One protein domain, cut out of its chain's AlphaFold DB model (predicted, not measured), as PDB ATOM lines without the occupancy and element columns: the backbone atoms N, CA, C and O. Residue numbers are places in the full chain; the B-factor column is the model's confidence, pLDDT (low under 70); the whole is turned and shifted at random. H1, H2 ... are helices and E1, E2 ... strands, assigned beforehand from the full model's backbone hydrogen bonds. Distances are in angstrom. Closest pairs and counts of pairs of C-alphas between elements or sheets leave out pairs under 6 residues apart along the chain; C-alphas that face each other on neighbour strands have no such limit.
ATOM      1  N   ALA A  22     -35.250 -12.906 -46.537       89.75
ATOM      2  CA  ALA A  22     -36.101 -13.031 -47.707       89.75
ATOM      3  C   ALA A  22     -36.220 -11.694 -48.435       89.75
ATOM      4  O   ALA A  22     -36.168 -10.633 -47.817       89.75
ATOM      5  N   VAL A  23     -36.462 -11.776 -49.739       91.88
ATOM      6  CA  VAL A  23     -36.905 -10.656 -50.564       91.88
ATOM      7  C   VAL A  23     -38.154 -11.109 -51.303       91.88
ATOM      8  O   VAL A  23     -38.204 -12.234 -51.801       91.88
ATOM      9  N   TYR A  24     -39.159 -10.250 -51.355       93.56
ATOM     10  CA  TYR A  24     -40.366 -10.419 -52.147       93.56
ATOM     11  C   TYR A  24     -40.456  -9.261 -53.130       93.56
ATOM     12  O   TYR A  24     -40.145  -8.133 -52.765       93.56
ATOM     13  N   VAL A  25     -40.864  -9.530 -54.360       93.75
ATOM     14  CA  VAL A  25     -40.969  -8.532 -55.426       93.75
ATOM     15  C   VAL A  25     -42.367  -8.595 -56.022       93.75
ATOM     16  O   VAL A  25     -42.960  -9.673 -56.113       93.75
ATOM     17  N   ASN A  26     -42.888  -7.437 -56.415       95.25
ATOM     18  CA  ASN A  26     -44.120  -7.328 -57.179       95.25
ATOM     19  C   ASN A  26     -43.848  -6.551 -58.474       95.25
ATOM     20  O   ASN A  26     -43.786  -5.318 -58.490       95.25
ATOM     21  N   ASP A  27     -43.665  -7.285 -59.571       92.75
ATOM     22  CA  ASP A  27     -43.327  -6.706 -60.876       92.75
ATOM     23  C   ASP A  27     -44.460  -5.838 -61.438       92.75
ATOM     24  O   ASP A  27     -44.195  -4.848 -62.113       92.75
ATOM     25  N   ALA A  28     -45.719  -6.146 -61.105       94.69
ATOM     26  CA  ALA A  28     -46.872  -5.353 -61.536       94.69
ATOM     27  C   ALA A  28     -46.930  -3.970 -60.865       94.69
ATOM     28  O   ALA A  28     -47.584  -3.066 -61.380       94.69
ATOM     29  N   LEU A  29     -46.250  -3.808 -59.725       94.94
ATOM     30  CA  LEU A  29     -46.109  -2.538 -59.006       94.94
ATOM     31  C   LEU A  29     -44.750  -1.873 -59.249       94.94
ATOM     32  O   LEU A  29     -44.452  -0.846 -58.644       94.94
ATOM     33  N   SER A  30     -43.886  -2.480 -60.060       92.56
ATOM     34  CA  SER A  30     -42.551  -1.960 -60.345       92.56
ATOM     35  C   SER A  30     -42.592  -0.984 -61.520       92.56
ATOM     36  O   SER A  30     -43.414  -1.109 -62.426       92.56
ATOM     37  N   VAL A  31     -41.671  -0.024 -61.529       90.25
ATOM     38  CA  VAL A  31     -41.487   0.914 -62.647       90.25
ATOM     39  C   VAL A  31     -40.166   0.606 -63.359       90.25
ATOM     40  O   VAL A  31     -39.289  -0.034 -62.771       90.25
ATOM     41  N   PRO A  32     -39.969   1.034 -64.621       88.56
ATOM     42  CA  PRO A  32     -38.720   0.778 -65.331       88.56
ATOM     43  C   PRO A  32     -37.488   1.222 -64.525       88.56
ATOM     44  O   PRO A  32     -37.345   2.393 -64.184       88.56
ATOM     45  N   GLY A  33     -36.598   0.272 -64.226       85.56
ATOM     46  CA  GLY A  33     -35.362   0.520 -63.475       85.56
ATOM     47  C   GLY A  33     -35.506   0.572 -61.948       85.56
ATOM     48  O   GLY A  33     -34.519   0.871 -61.283       85.56
ATOM     49  N   ALA A  34     -36.682   0.283 -61.378       89.19
ATOM     50  CA  ALA A  34     -36.875   0.205 -59.930       89.19
ATOM     51  C   ALA A  34     -37.914  -0.860 -59.538       89.19
ATOM     52  O   ALA A  34     -39.091  -0.767 -59.891       89.19
ATOM     53  N   HIS A  35     -37.473  -1.856 -58.765       90.12
ATOM     54  CA  HIS A  35     -38.335  -2.927 -58.271       90.12
ATOM     55  C   HIS A  35     -39.082  -2.510 -57.003       90.12
ATOM     56  O   HIS A  35     -38.469  -2.076 -56.026       90.12
ATOM     57  N   THR A  36     -40.396  -2.723 -56.994       94.56
ATOM     58  CA  THR A  36     -41.202  -2.668 -55.771       94.56
ATOM     59  C   THR A  36     -40.985  -3.961 -54.991       94.56
ATOM     60  O   THR A  36     -41.245  -5.056 -55.501       94.56
ATOM     61  N   SER A  37     -40.454  -3.845 -53.772       93.94
ATOM     62  CA  SER A  37     -39.958  -4.995 -53.012       93.94
ATOM     63  C   SER A  37     -40.230  -4.911 -51.510       93.94
ATOM     64  O   SER A  37     -40.386  -3.833 -50.940       93.94
ATOM     65  N   VAL A  38     -40.293  -6.083 -50.877       95.25
ATOM     66  CA  VAL A  38     -40.326  -6.262 -49.428       95.25
ATOM     67  C   VAL A  38     -39.122  -7.095 -49.017       95.25
ATOM     68  O   VAL A  38     -38.958  -8.226 -49.471       95.25
ATOM     69  N   ILE A  39     -38.282  -6.556 -48.141       93.38
ATOM     70  CA  ILE A  39     -37.052  -7.189 -47.666       93.38
ATOM     71  C   ILE A  39     -37.217  -7.518 -46.187       93.38
ATOM     72  O   ILE A  39     -37.601  -6.661 -45.397       93.38
ATOM     73  N   VAL A  40     -36.901  -8.753 -45.809       93.12
ATOM     74  CA  VAL A  40     -36.850  -9.205 -44.415       93.12
ATOM     75  C   VAL A  40     -35.398  -9.405 -44.027       93.12
ATOM     76  O   VAL A  40     -34.671 -10.106 -44.734       93.12
ATOM     77  N   SER A  41     -34.981  -8.852 -42.893       92.69
ATOM     78  CA  SER A  41     -33.627  -9.007 -42.368       92.69
ATOM     79  C   SER A  41     -33.599  -9.327 -40.875       92.69
ATOM     80  O   SER A  41     -34.557  -9.097 -40.137       92.69
ATOM     81  N   VAL A  42     -32.474  -9.883 -40.440       92.19
ATOM     82  CA  VAL A  42     -32.093 -10.061 -39.042       92.19
ATOM     83  C   VAL A  42     -30.669  -9.540 -38.885       92.19
ATOM     84  O   VAL A  42     -29.790  -9.863 -39.686       92.19
ATOM     85  N   SER A  43     -30.430  -8.707 -37.881       91.94
ATOM     86  CA  SER A  43     -29.118  -8.100 -37.627       91.94
ATOM     87  C   SER A  43     -28.851  -7.954 -36.133       91.94
ATOM     88  O   SER A  43     -29.781  -7.920 -35.332       91.94
ATOM     89  N   ASP A  44     -27.582  -7.859 -35.752       91.25
ATOM     90  CA  ASP A  44     -27.178  -7.537 -34.382       91.25
ATOM     91  C   ASP A  44     -27.140  -6.004 -34.210       91.25
ATOM     92  O   ASP A  44     -26.411  -5.345 -34.959       91.25
ATOM     93  N   PRO A  45     -27.903  -5.411 -33.266       91.44
ATOM     94  CA  PRO A  45     -27.840  -3.977 -32.977       91.44
ATOM     95  C   PRO A  45     -26.552  -3.550 -32.256       91.44
ATOM     96  O   PRO A  45     -26.415  -2.378 -31.921       91.44
ATOM     97  N   GLN A  46     -25.634  -4.473 -31.952       88.62
ATOM     98  CA  GLN A  46     -24.402  -4.225 -31.197       88.62
ATOM     99  C   GLN A  46     -24.663  -3.571 -29.830       88.62
ATOM    100  O   GLN A  46     -23.870  -2.781 -29.326       88.62
ATOM    101  N   GLY A  47     -25.801  -3.919 -29.225       85.25
ATOM    102  CA  GLY A  47     -26.222  -3.422 -27.917       85.25
ATOM    103  C   GLY A  47     -26.967  -2.084 -27.922       85.25
ATOM    104  O   GLY A  47     -27.494  -1.723 -26.873       85.25
ATOM    105  N   ASP A  48     -27.086  -1.384 -29.057       93.19
ATOM    106  CA  ASP A  48     -27.807  -0.105 -29.137       93.19
ATOM    107  C   ASP A  48     -28.810  -0.086 -30.298       93.19
ATOM    108  O   ASP A  48     -28.478   0.115 -31.469       93.19
ATOM    109  N   PHE A  49     -30.083  -0.292 -29.956       94.88
ATOM    110  CA  PHE A  49     -31.161  -0.328 -30.937       94.88
ATOM    111  C   PHE A  49     -31.444   1.040 -31.572       94.88
ATOM    112  O   PHE A  49     -31.721   1.107 -32.771       94.88
ATOM    113  N   ASP A  50     -31.365   2.130 -30.806       94.88
ATOM    114  CA  ASP A  50     -31.652   3.458 -31.343       94.88
ATOM    115  C   ASP A  50     -30.514   3.914 -32.263       94.88
ATOM    116  O   ASP A  50     -30.789   4.401 -33.360       94.88
ATOM    117  N   ALA A  51     -29.250   3.677 -31.892       94.56
ATOM    118  CA  ALA A  51     -28.113   3.931 -32.775       94.56
ATOM    119  C   ALA A  51     -28.180   3.084 -34.053       94.56
ATOM    120  O   ALA A  51     -27.957   3.611 -35.143       94.56
ATOM    121  N   TYR A  52     -28.559   1.804 -33.945       94.69
ATOM    122  CA  TYR A  52     -28.764   0.937 -35.105       94.69
ATOM    123  C   TYR A  52     -29.820   1.511 -36.066       94.69
ATOM    124  O   TYR A  52     -29.584   1.601 -37.270       94.69
ATOM    125  N   VAL A  53     -30.964   1.969 -35.545       95.81
ATOM    126  CA  VAL A  53     -32.026   2.581 -36.360       95.81
ATOM    127  C   VAL A  53     -31.577   3.910 -36.968       95.81
ATOM    128  O   VAL A  53     -31.845   4.157 -38.142       95.81
ATOM    129  N   GLN A  54     -30.865   4.755 -36.219       95.31
ATOM    130  CA  GLN A  54     -30.311   6.006 -36.750       95.31
ATOM    131  C   GLN A  54     -29.244   5.767 -37.826       95.31
ATOM    132  O   GLN A  54     -29.109   6.583 -38.736       95.31
ATOM    133  N   GLY A  55     -28.542   4.633 -37.780       92.31
ATOM    134  CA  GLY A  55     -27.586   4.214 -38.806       92.31
ATOM    135  C   GLY A  55     -28.201   4.037 -40.198       92.31
ATOM    136  O   GLY A  55     -27.481   4.116 -41.191       92.31
ATOM    137  N   LEU A  56     -29.528   3.879 -40.302       92.38
ATOM    138  CA  LEU A  56     -30.234   3.861 -41.589       92.38
ATOM    139  C   LEU A  56     -30.190   5.216 -42.311       92.38
ATOM    140  O   LEU A  56     -30.395   5.264 -43.521       92.38
ATOM    141  N   LYS A  57     -29.902   6.319 -41.608       93.19
ATOM    142  CA  LYS A  57     -29.731   7.658 -42.189       93.19
ATOM    143  C   LYS A  57     -28.340   7.810 -42.827       93.19
ATOM    144  O   LYS A  57     -27.542   8.650 -42.417       93.19
ATOM    145  N   GLY A  58     -28.048   6.955 -43.803       88.44
ATOM    146  CA  GLY A  58     -26.799   6.960 -44.564       88.44
ATOM    147  C   GLY A  58     -26.828   7.878 -45.789       88.44
ATOM    148  O   GLY A  58     -27.735   8.692 -45.977       88.44
ATOM    149  N   ASP A  59     -25.829   7.716 -46.653       87.12
ATOM    150  CA  ASP A  59     -25.723   8.474 -47.900       87.12
ATOM    151  C   ASP A  59     -26.919   8.222 -48.828       87.12
ATOM    152  O   ASP A  59     -27.427   7.106 -48.958       87.12
ATOM    153  N   GLY A  60     -27.386   9.287 -49.484       90.94
ATOM    154  CA  GLY A  60     -28.543   9.239 -50.383       90.94
ATOM    155  C   GLY A  60     -29.901   9.159 -49.676       90.94
ATOM    156  O   GLY A  60     -30.926   9.136 -50.360       90.94
ATOM    157  N   VAL A  61     -29.936   9.153 -48.338       96.00
ATOM    158  CA  VAL A  61     -31.176   9.146 -47.552       96.00
ATOM    159  C   VAL A  61     -31.657  10.567 -47.260       96.00
ATOM    160  O   VAL A  61     -30.916  11.433 -46.799       96.00
ATOM    161  N   SER A  62     -32.944  10.803 -47.492       96.38
ATOM    162  CA  SER A  62     -33.639  12.059 -47.205       96.38
ATOM    163  C   SER A  62     -35.021  11.785 -46.606       96.38
ATOM    164  O   SER A  62     -35.453  10.636 -46.541       96.38
ATOM    165  N   ALA A  63     -35.697  12.829 -46.108       96.31
ATOM    166  CA  ALA A  63     -37.019  12.719 -45.473       96.31
ATOM    167  C   ALA A  63     -37.099  11.636 -44.367       96.31
ATOM    168  O   ALA A  63     -38.129  10.994 -44.180       96.31
ATOM    169  N   PHE A  64     -35.992  11.427 -43.648       97.88
ATOM    170  CA  PHE A  64     -35.864  10.376 -42.645       97.88
ATOM    171  C   PHE A  64     -36.704  10.677 -41.404       97.88
ATOM    172  O   PHE A  64     -36.564  11.734 -40.785       97.88
ATOM    173  N   SER A  65     -37.538   9.720 -41.020       97.75
ATOM    174  CA  SER A  65     -38.407   9.793 -39.854       97.75
ATOM    175  C   SER A  65     -38.401   8.469 -39.102       97.75
ATOM    176  O   SER A  65     -38.284   7.399 -39.698       97.75
ATOM    177  N   VAL A  66     -38.516   8.559 -37.779       97.94
ATOM    178  CA  VAL A  66     -38.570   7.411 -36.877       97.94
ATOM    179  C   VAL A  66     -39.682   7.657 -35.873       97.94
ATOM    180  O   VAL A  66     -39.695   8.692 -35.206       97.94
ATOM    181  N   THR A  67     -40.594   6.703 -35.736       97.25
ATOM    182  CA  THR A  67     -41.661   6.731 -34.737       97.25
ATOM    183  C   THR A  67     -41.589   5.483 -33.852       97.25
ATOM    184  O   THR A  67     -41.386   4.368 -34.348       97.25
ATOM    185  N   PRO A  68     -41.713   5.627 -32.519       97.00
ATOM    186  CA  PRO A  68     -41.812   4.481 -31.624       97.00
ATOM    187  C   PRO A  68     -43.020   3.605 -31.960       97.00
ATOM    188  O   PRO A  68     -44.099   4.113 -32.255       97.00
ATOM    189  N   ALA A  69     -42.840   2.291 -31.871       95.62
ATOM    190  CA  ALA A  69     -43.890   1.308 -32.097       95.62
ATOM    191  C   ALA A  69     -43.746   0.125 -31.129       95.62
ATOM    192  O   ALA A  69     -42.765   0.001 -30.386       95.62
ATOM    193  N   THR A  70     -44.735  -0.763 -31.125       94.75
ATOM    194  CA  THR A  70     -44.697  -2.020 -30.370       94.75
ATOM    195  C   THR A  70     -45.318  -3.123 -31.208       94.75
ATOM    196  O   THR A  70     -46.403  -2.945 -31.752       94.75
ATOM    197  N   VAL A  71     -44.633  -4.262 -31.308       93.50
ATOM    198  CA  VAL A  71     -45.075  -5.420 -32.097       93.50
ATOM    199  C   VAL A  71     -44.956  -6.654 -31.225       93.50
ATOM    200  O   VAL A  71     -43.874  -6.943 -30.726       93.50
ATOM    201  N   CYS A  72     -46.058  -7.374 -31.012       90.88
ATOM    202  CA  CYS A  72     -46.082  -8.573 -30.162       90.88
ATOM    203  C   CYS A  72     -45.482  -8.351 -28.750       90.88
ATOM    204  O   CYS A  72     -44.927  -9.271 -28.162       90.88
ATOM    205  N   GLY A  73     -45.573  -7.128 -28.209       92.69
ATOM    206  CA  GLY A  73     -44.991  -6.748 -26.912       92.69
ATOM    207  C   GLY A  73     -43.506  -6.358 -26.949       92.69
ATOM    208  O   GLY A  73     -42.980  -5.893 -25.941       92.69
ATOM    209  N   PHE A  74     -42.840  -6.486 -28.097       94.69
ATOM    210  CA  PHE A  74     -41.452  -6.075 -28.286       94.69
ATOM    211  C   PHE A  74     -41.339  -4.605 -28.683       94.69
ATOM    212  O   PHE A  74     -42.196  -4.058 -29.386       94.69
ATOM    213  N   GLN A  75     -40.237  -3.977 -28.267       95.44
ATOM    214  CA  GLN A  75     -39.892  -2.624 -28.683       95.44
ATOM    215  C   GLN A  75     -39.677  -2.596 -30.198       95.44
ATOM    216  O   GLN A  75     -38.920  -3.400 -30.742       95.44
ATOM    217  N   ALA A  76     -40.317  -1.645 -30.874       97.25
ATOM    218  CA  ALA A  76     -40.166  -1.471 -32.307       97.25
ATOM    219  C   ALA A  76     -39.989   0.003 -32.698       97.25
ATOM    220  O   ALA A  76     -40.221   0.928 -31.908       97.25
ATOM    221  N   ARG A  77     -39.554   0.217 -33.938       97.81
ATOM    222  CA  ARG A  77     -39.488   1.517 -34.602       97.81
ATOM    223  C   ARG A  77     -40.100   1.390 -35.986       97.81
ATOM    224  O   ARG A  77     -39.681   0.532 -36.762       97.81
ATOM    225  N   HIS A  78     -41.055   2.258 -36.286       97.31
ATOM    226  CA  HIS A  78     -41.416   2.550 -37.661       97.31
ATOM    227  C   HIS A  78     -40.424   3.570 -38.203       97.31
ATOM    228  O   HIS A  78     -40.150   4.581 -37.559       97.31
ATOM    229  N   VAL A  79     -39.862   3.284 -39.367       97.88
ATOM    230  CA  VAL A  79     -38.890   4.142 -40.037       97.88
ATOM    231  C   VAL A  79     -39.431   4.437 -41.425       97.88
ATOM    232  O   VAL A  79     -39.899   3.529 -42.101       97.88
ATOM    233  N   SER A  80     -39.380   5.686 -41.862       97.56
ATOM    234  CA  SER A  80     -39.731   6.047 -43.236       97.56
ATOM    235  C   SER A  80     -38.719   7.037 -43.775       97.56
ATOM    236  O   SER A  80     -38.347   7.978 -43.072       97.56
ATOM    237  N   TYR A  81     -38.268   6.822 -45.004       97.81
ATOM    238  CA  TYR A  81     -37.295   7.676 -45.670       97.81
ATOM    239  C   TYR A  81     -37.340   7.513 -47.185       97.81
ATOM    240  O   TYR A  81     -37.871   6.540 -47.711       97.81
ATOM    241  N   THR A  82     -36.733   8.462 -47.886       97.25
ATOM    242  CA  THR A  82     -36.510   8.387 -49.327       97.25
ATOM    243  C   THR A  82     -35.043   8.081 -49.587       97.25
ATOM    244  O   THR A  82     -34.176   8.750 -49.025       97.25
ATOM    245  N   GLN A  83     -34.754   7.108 -50.448       95.31
ATOM    246  CA  GLN A  83     -33.399   6.693 -50.790       95.31
ATOM    247  C   GLN A  83     -33.107   6.878 -52.276       95.31
ATOM    248  O   GLN A  83     -33.732   6.253 -53.130       95.31
ATOM    249  N   ALA A  84     -32.120   7.713 -52.586       93.62
ATOM    250  CA  ALA A  84     -31.546   7.794 -53.920       93.62
ATOM    251  C   ALA A  84     -30.493   6.690 -54.091       93.62
ATOM    252  O   ALA A  84     -29.532   6.621 -53.325       93.62
ATOM    253  N   LEU A  85     -30.665   5.843 -55.105       87.56
ATOM    254  CA  LEU A  85     -29.686   4.831 -55.491       87.56
ATOM    255  C   LEU A  85     -29.099   5.207 -56.848       87.56
ATOM    256  O   LEU A  85     -29.819   5.631 -57.745       87.56
ATOM    257  N   SER A  86     -27.794   5.011 -57.032       84.69
ATOM    258  CA  SER A  86     -27.139   5.248 -58.329       84.69
ATOM    259  C   SER A  86     -27.634   4.304 -59.431       84.69
ATOM    260  O   SER A  86     -27.432   4.569 -60.613       84.69
ATOM    261  N   THR A  87     -28.266   3.198 -59.041       82.44
ATOM    262  CA  THR A  87     -28.779   2.152 -59.924       82.44
ATOM    263  C   THR A  87     -30.238   2.347 -60.321       82.44
ATOM    264  O   THR A  87     -30.696   1.643 -61.219       82.44
ATOM    265  N   THR A  88     -30.968   3.272 -59.687       80.50
ATOM    266  CA  THR A  88     -32.384   3.521 -59.984       80.50
ATOM    267  C   THR A  88     -32.575   4.923 -60.565       80.50
ATOM    268  O   THR A  88     -31.939   5.877 -60.120       80.50
ATOM    269  N   PRO A  89     -33.457   5.095 -61.566       81.94
ATOM    270  CA  PRO A  89     -33.693   6.402 -62.184       81.94
ATOM    271  C   PRO A  89     -34.476   7.361 -61.275       81.94
ATOM    272  O   PRO A  89     -34.426   8.572 -61.474       81.94
ATOM    273  N   ALA A  90     -35.195   6.825 -60.287       87.00
ATOM    274  CA  ALA A  90     -35.956   7.582 -59.305       87.00
ATOM    275  C   ALA A  90     -35.581   7.146 -57.876       87.00
ATOM    276  O   ALA A  90     -35.223   5.978 -57.669       87.00
ATOM    277  N   PRO A  91     -35.671   8.058 -56.890       93.00
ATOM    278  CA  PRO A  91     -35.557   7.699 -55.485       93.00
ATOM    279  C   PRO A  91     -36.658   6.720 -55.068       93.00
ATOM    280  O   PRO A  91     -37.792   6.817 -55.533       93.00
ATOM    281  N   LEU A  92     -36.330   5.811 -54.156       95.50
ATOM    282  CA  LEU A  92     -37.284   4.877 -53.573       95.50
ATOM    283  C   LEU A  92     -37.852   5.459 -52.281       95.50
ATOM    284  O   LEU A  92     -37.088   5.897 -51.421       95.50
ATOM    285  N   LEU A  93     -39.170   5.415 -52.107       97.38
ATOM    286  CA  LEU A  93     -39.764   5.487 -50.779       97.38
ATOM    287  C   LEU A  93     -39.500   4.157 -50.076       97.38
ATOM    288  O   LEU A  93     -39.823   3.098 -50.612       97.38
ATOM    289  N   VAL A  94     -38.943   4.223 -48.871       97.25
ATOM    290  CA  VAL A  94     -38.717   3.075 -48.001       97.25
ATOM    291  C   VAL A  94     -39.480   3.284 -46.706       97.25
ATOM    292  O   VAL A  94     -39.231   4.240 -45.975       97.25
ATOM    293  N   PHE A 114     -38.634  -4.154 -44.587       96.12
ATOM    294  CA  PHE A 114     -38.564  -2.956 -45.417       96.12
ATOM    295  C   PHE A 114     -39.506  -3.137 -46.600       96.12
ATOM    296  O   PHE A 114     -39.387  -4.131 -47.299       96.12
ATOM    297  N   SER A 115     -40.406  -2.192 -46.835       96.94
ATOM    298  CA  SER A 115     -41.235  -2.069 -48.033       96.94
ATOM    299  C   SER A 115     -40.700  -0.905 -48.860       96.94
ATOM    300  O   SER A 115     -40.512   0.188 -48.323       96.94
ATOM    301  N   GLN A 116     -40.423  -1.132 -50.142       95.75
ATOM    302  CA  GLN A 116     -39.748  -0.176 -51.018       95.75
ATOM    303  C   GLN A 116     -40.490  -0.025 -52.344       95.75
ATOM    304  O   GLN A 116     -40.884  -1.027 -52.940       95.75
ATOM    305  N   THR A 117     -40.644   1.208 -52.830       96.12
ATOM    306  CA  THR A 117     -41.201   1.487 -54.162       96.12
ATOM    307  C   THR A 117     -40.675   2.796 -54.746       96.12
ATOM    308  O   THR A 117     -40.314   3.709 -54.007       96.12
ATOM    309  N   ALA A 118     -40.680   2.910 -56.073       95.69
ATOM    310  CA  ALA A 118     -40.494   4.177 -56.783       95.69
ATOM    311  C   ALA A 118     -41.827   4.854 -57.175       95.69
ATOM    312  O   ALA A 118     -41.800   5.966 -57.695       95.69
ATOM    313  N   ASP A 119     -42.973   4.209 -56.933       95.44
ATOM    314  CA  ASP A 119     -44.316   4.749 -57.196       95.44
ATOM    315  C   ASP A 119     -45.135   4.801 -55.889       95.44
ATOM    316  O   ASP A 119     -46.015   3.968 -55.650       95.44
ATOM    317  N   PRO A 120     -44.824   5.748 -54.981       95.00
ATOM    318  CA  PRO A 120     -45.445   5.809 -53.658       95.00
ATOM    319  C   PRO A 120     -46.935   6.176 -53.689       95.00
ATOM    320  O   PRO A 120     -47.631   5.952 -52.698       95.00
ATOM    321  N   ASP A 121     -47.433   6.719 -54.802       95.31
ATOM    322  CA  ASP A 121     -48.837   7.105 -54.978       95.31
ATOM    323  C   ASP A 121     -49.723   5.934 -55.433       95.31
ATOM    324  O   ASP A 121     -50.958   6.035 -55.418       95.31
ATOM    325  N   ASN A 122     -49.114   4.798 -55.788       95.50
ATOM    326  CA  ASN A 122     -49.820   3.593 -56.184       95.50
ATOM    327  C   ASN A 122     -50.692   3.054 -55.041       95.50
ATOM    328  O   ASN A 122     -50.207   2.613 -53.997       95.50
ATOM    329  N   LYS A 123     -52.011   3.046 -55.251       96.12
ATOM    330  CA  LYS A 123     -52.985   2.640 -54.226       96.12
ATOM    331  C   LYS A 123     -52.878   1.177 -53.818       96.12
ATOM    332  O   LYS A 123     -53.139   0.865 -52.660       96.12
ATOM    333  N   THR A 124     -52.474   0.302 -54.734       94.94
ATOM    334  CA  THR A 124     -52.251  -1.111 -54.421       94.94
ATOM    335  C   THR A 124     -51.025  -1.264 -53.532       94.94
ATOM    336  O   THR A 124     -51.109  -1.931 -52.508       94.94
ATOM    337  N   TYR A 125     -49.924  -0.574 -53.849       95.06
ATOM    338  CA  TYR A 125     -48.742  -0.565 -52.986       95.06
ATOM    339  C   TYR A 125     -49.055  -0.029 -51.583       95.06
ATOM    340  O   TYR A 125     -48.664  -0.649 -50.599       95.06
ATOM    341  N   GLN A 126     -49.781   1.091 -51.480       95.19
ATOM    342  CA  GLN A 126     -50.172   1.668 -50.187       95.19
ATOM    343  C   GLN A 126     -50.970   0.657 -49.350       95.19
ATOM    344  O   GLN A 126     -50.614   0.389 -48.205       95.19
ATOM    345  N   ALA A 127     -51.989   0.032 -49.949       93.88
ATOM    346  CA  ALA A 127     -52.807  -0.973 -49.279       93.88
ATOM    347  C   ALA A 127     -52.002  -2.217 -48.861       93.88
ATOM    348  O   ALA A 127     -52.167  -2.705 -47.744       93.88
ATOM    349  N   ASP A 128     -51.115  -2.712 -49.728       94.31
ATOM    350  CA  ASP A 128     -50.261  -3.865 -49.436       94.31
ATOM    351  C   ASP A 128     -49.258  -3.557 -48.317       94.31
ATOM    352  O   ASP A 128     -49.057  -4.376 -47.423       94.31
ATOM    353  N   SER A 129     -48.657  -2.365 -48.331       93.56
ATOM    354  CA  SER A 129     -47.714  -1.904 -47.309       93.56
ATOM    355  C   SER A 129     -48.401  -1.754 -45.945       93.56
ATOM    356  O   SER A 129     -47.896  -2.244 -44.932       93.56
ATOM    357  N   ASP A 130     -49.604  -1.176 -45.913       92.38
ATOM    358  CA  ASP A 130     -50.410  -1.082 -44.693       92.38
ATOM    359  C   ASP A 130     -50.799  -2.471 -44.171       92.38
ATOM    360  O   ASP A 130     -50.687  -2.755 -42.974       92.38
ATOM    361  N   ALA A 131     -51.237  -3.371 -45.057       92.25
ATOM    362  CA  ALA A 131     -51.577  -4.739 -44.687       92.25
ATOM    363  C   ALA A 131     -50.355  -5.508 -44.164       92.25
ATOM    364  O   ALA A 131     -50.480  -6.245 -43.182       92.25
ATOM    365  N   LEU A 132     -49.182  -5.310 -44.772       93.44
ATOM    366  CA  LEU A 132     -47.913  -5.869 -44.321       93.44
ATOM    367  C   LEU A 132     -47.631  -5.444 -42.879       93.44
ATOM    368  O   LEU A 132     -47.539  -6.301 -42.001       93.44
ATOM    369  N   PHE A 133     -47.530  -4.140 -42.617       93.25
ATOM    370  CA  PHE A 133     -47.088  -3.646 -41.313       93.25
ATOM    371  C   PHE A 133     -48.094  -3.879 -40.185       93.25
ATOM    372  O   PHE A 133     -47.681  -4.147 -39.057       93.25
ATOM    373  N   ASN A 134     -49.395  -3.873 -40.480       90.75
ATOM    374  CA  ASN A 134     -50.434  -4.128 -39.480       90.75
ATOM    375  C   ASN A 134     -50.571  -5.610 -39.086       90.75
ATOM    376  O   ASN A 134     -51.177  -5.907 -38.059       90.75
TER     377      ASN A 134
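Overview. This is residues 22 to 94 and 114 to 134 of the 139 residues of an uncharacterized protein of Mycolicibacterium fluoranthenivorans (UniProt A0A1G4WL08). One twisted sheet of six strands makes the body, with the long helix H2 packed along E6 on one face and the short helix H1 on the opposite face, near E4 and E3. Two long strands, E3 and E4, form a hairpin at one edge of the sheet, and the hairpin of E1 and E2 makes the other edge. The printed part has 94 residues, with two named helices and six named strands in the order E1, E2, H1, E3, E4, E5, E6, H2; the sheet's order is E1, E2, E6, E5, E4, E3, all antiparallel, and the class is mixed, helices and strands. The whole is compact, with a radius of gyration of the C-alphas of 13.9 A and spans of 40 by 29 by 23 A.

Along the chain. E1 is residues 22 to 25 and begins at C-alpha 22, at (-36.101, -13.031, -47.707). E2 is residues 37 to 43, 19.1 A long from first to last C-alpha. H1 is residues 49 to 54. E3, residues 61 to 71, is 25.4 A long and bends by 65 degrees at residue 64. E4, residues 74 to 83, is 27.1 A long and begins at C-alpha 74, at (-41.452, -6.075, -28.286). E5 is residues 92 to 94 and E6 residues 114 to 117. H2, residues 123 to 134, is 16.4 A long and ends at C-alpha 134, at (-50.434, -4.128, -39.480).

Arrangement. In the sheet, E1 and E3 are the edge strands. E1 and E2, a hairpin, are antiparallel at 168 degrees, with N 24 and O 38 at 2.8 A. E6 has staggered pairing: residues 114 to 116 pair with E2, where N 39 and O 114 are 2.8 A apart, and residues 116 to 117 with E5, where N 93 and O 117 are 2.8 A apart. E5 and E4 are a hairpin, with N 83 and O 92 at 2.8 A. E3, E4 and E5 form a meander, each strand the antiparallel neighbour of the one before; N 67 and O 78 join E3 and E4 within hydrogen-bond range at 2.8 A. H2 is on the sheet at a height of 9.3 A, over E6 and along the strands, at 5 degrees to E6 on the local plane; their closest C-alphas, those of Ser 129 and Ser 115, are 6.5 A apart. H1 is on the opposite face at a height of 6.7 A, over none of the strands; its closest C-alpha to E4 is that of Val 53, 7.7 A from that of Arg 77. H1 and H2 are apart. In both helices each O i to N i+4 pair is within hydrogen-bond range.

Size, cuts and confidence. The C-alphas of Pro 32 and Gly 47 are the two farthest apart, at 39.7 A. Residues 95 to 113 are not printed, and C-alphas 94 and 114 are 6.6 A apart across this cut. Of the links printed whole, that from E1 to E2 is long, with 11 residues. The mean pLDDT of the printed part is 93.3, and no printed residue is under 70.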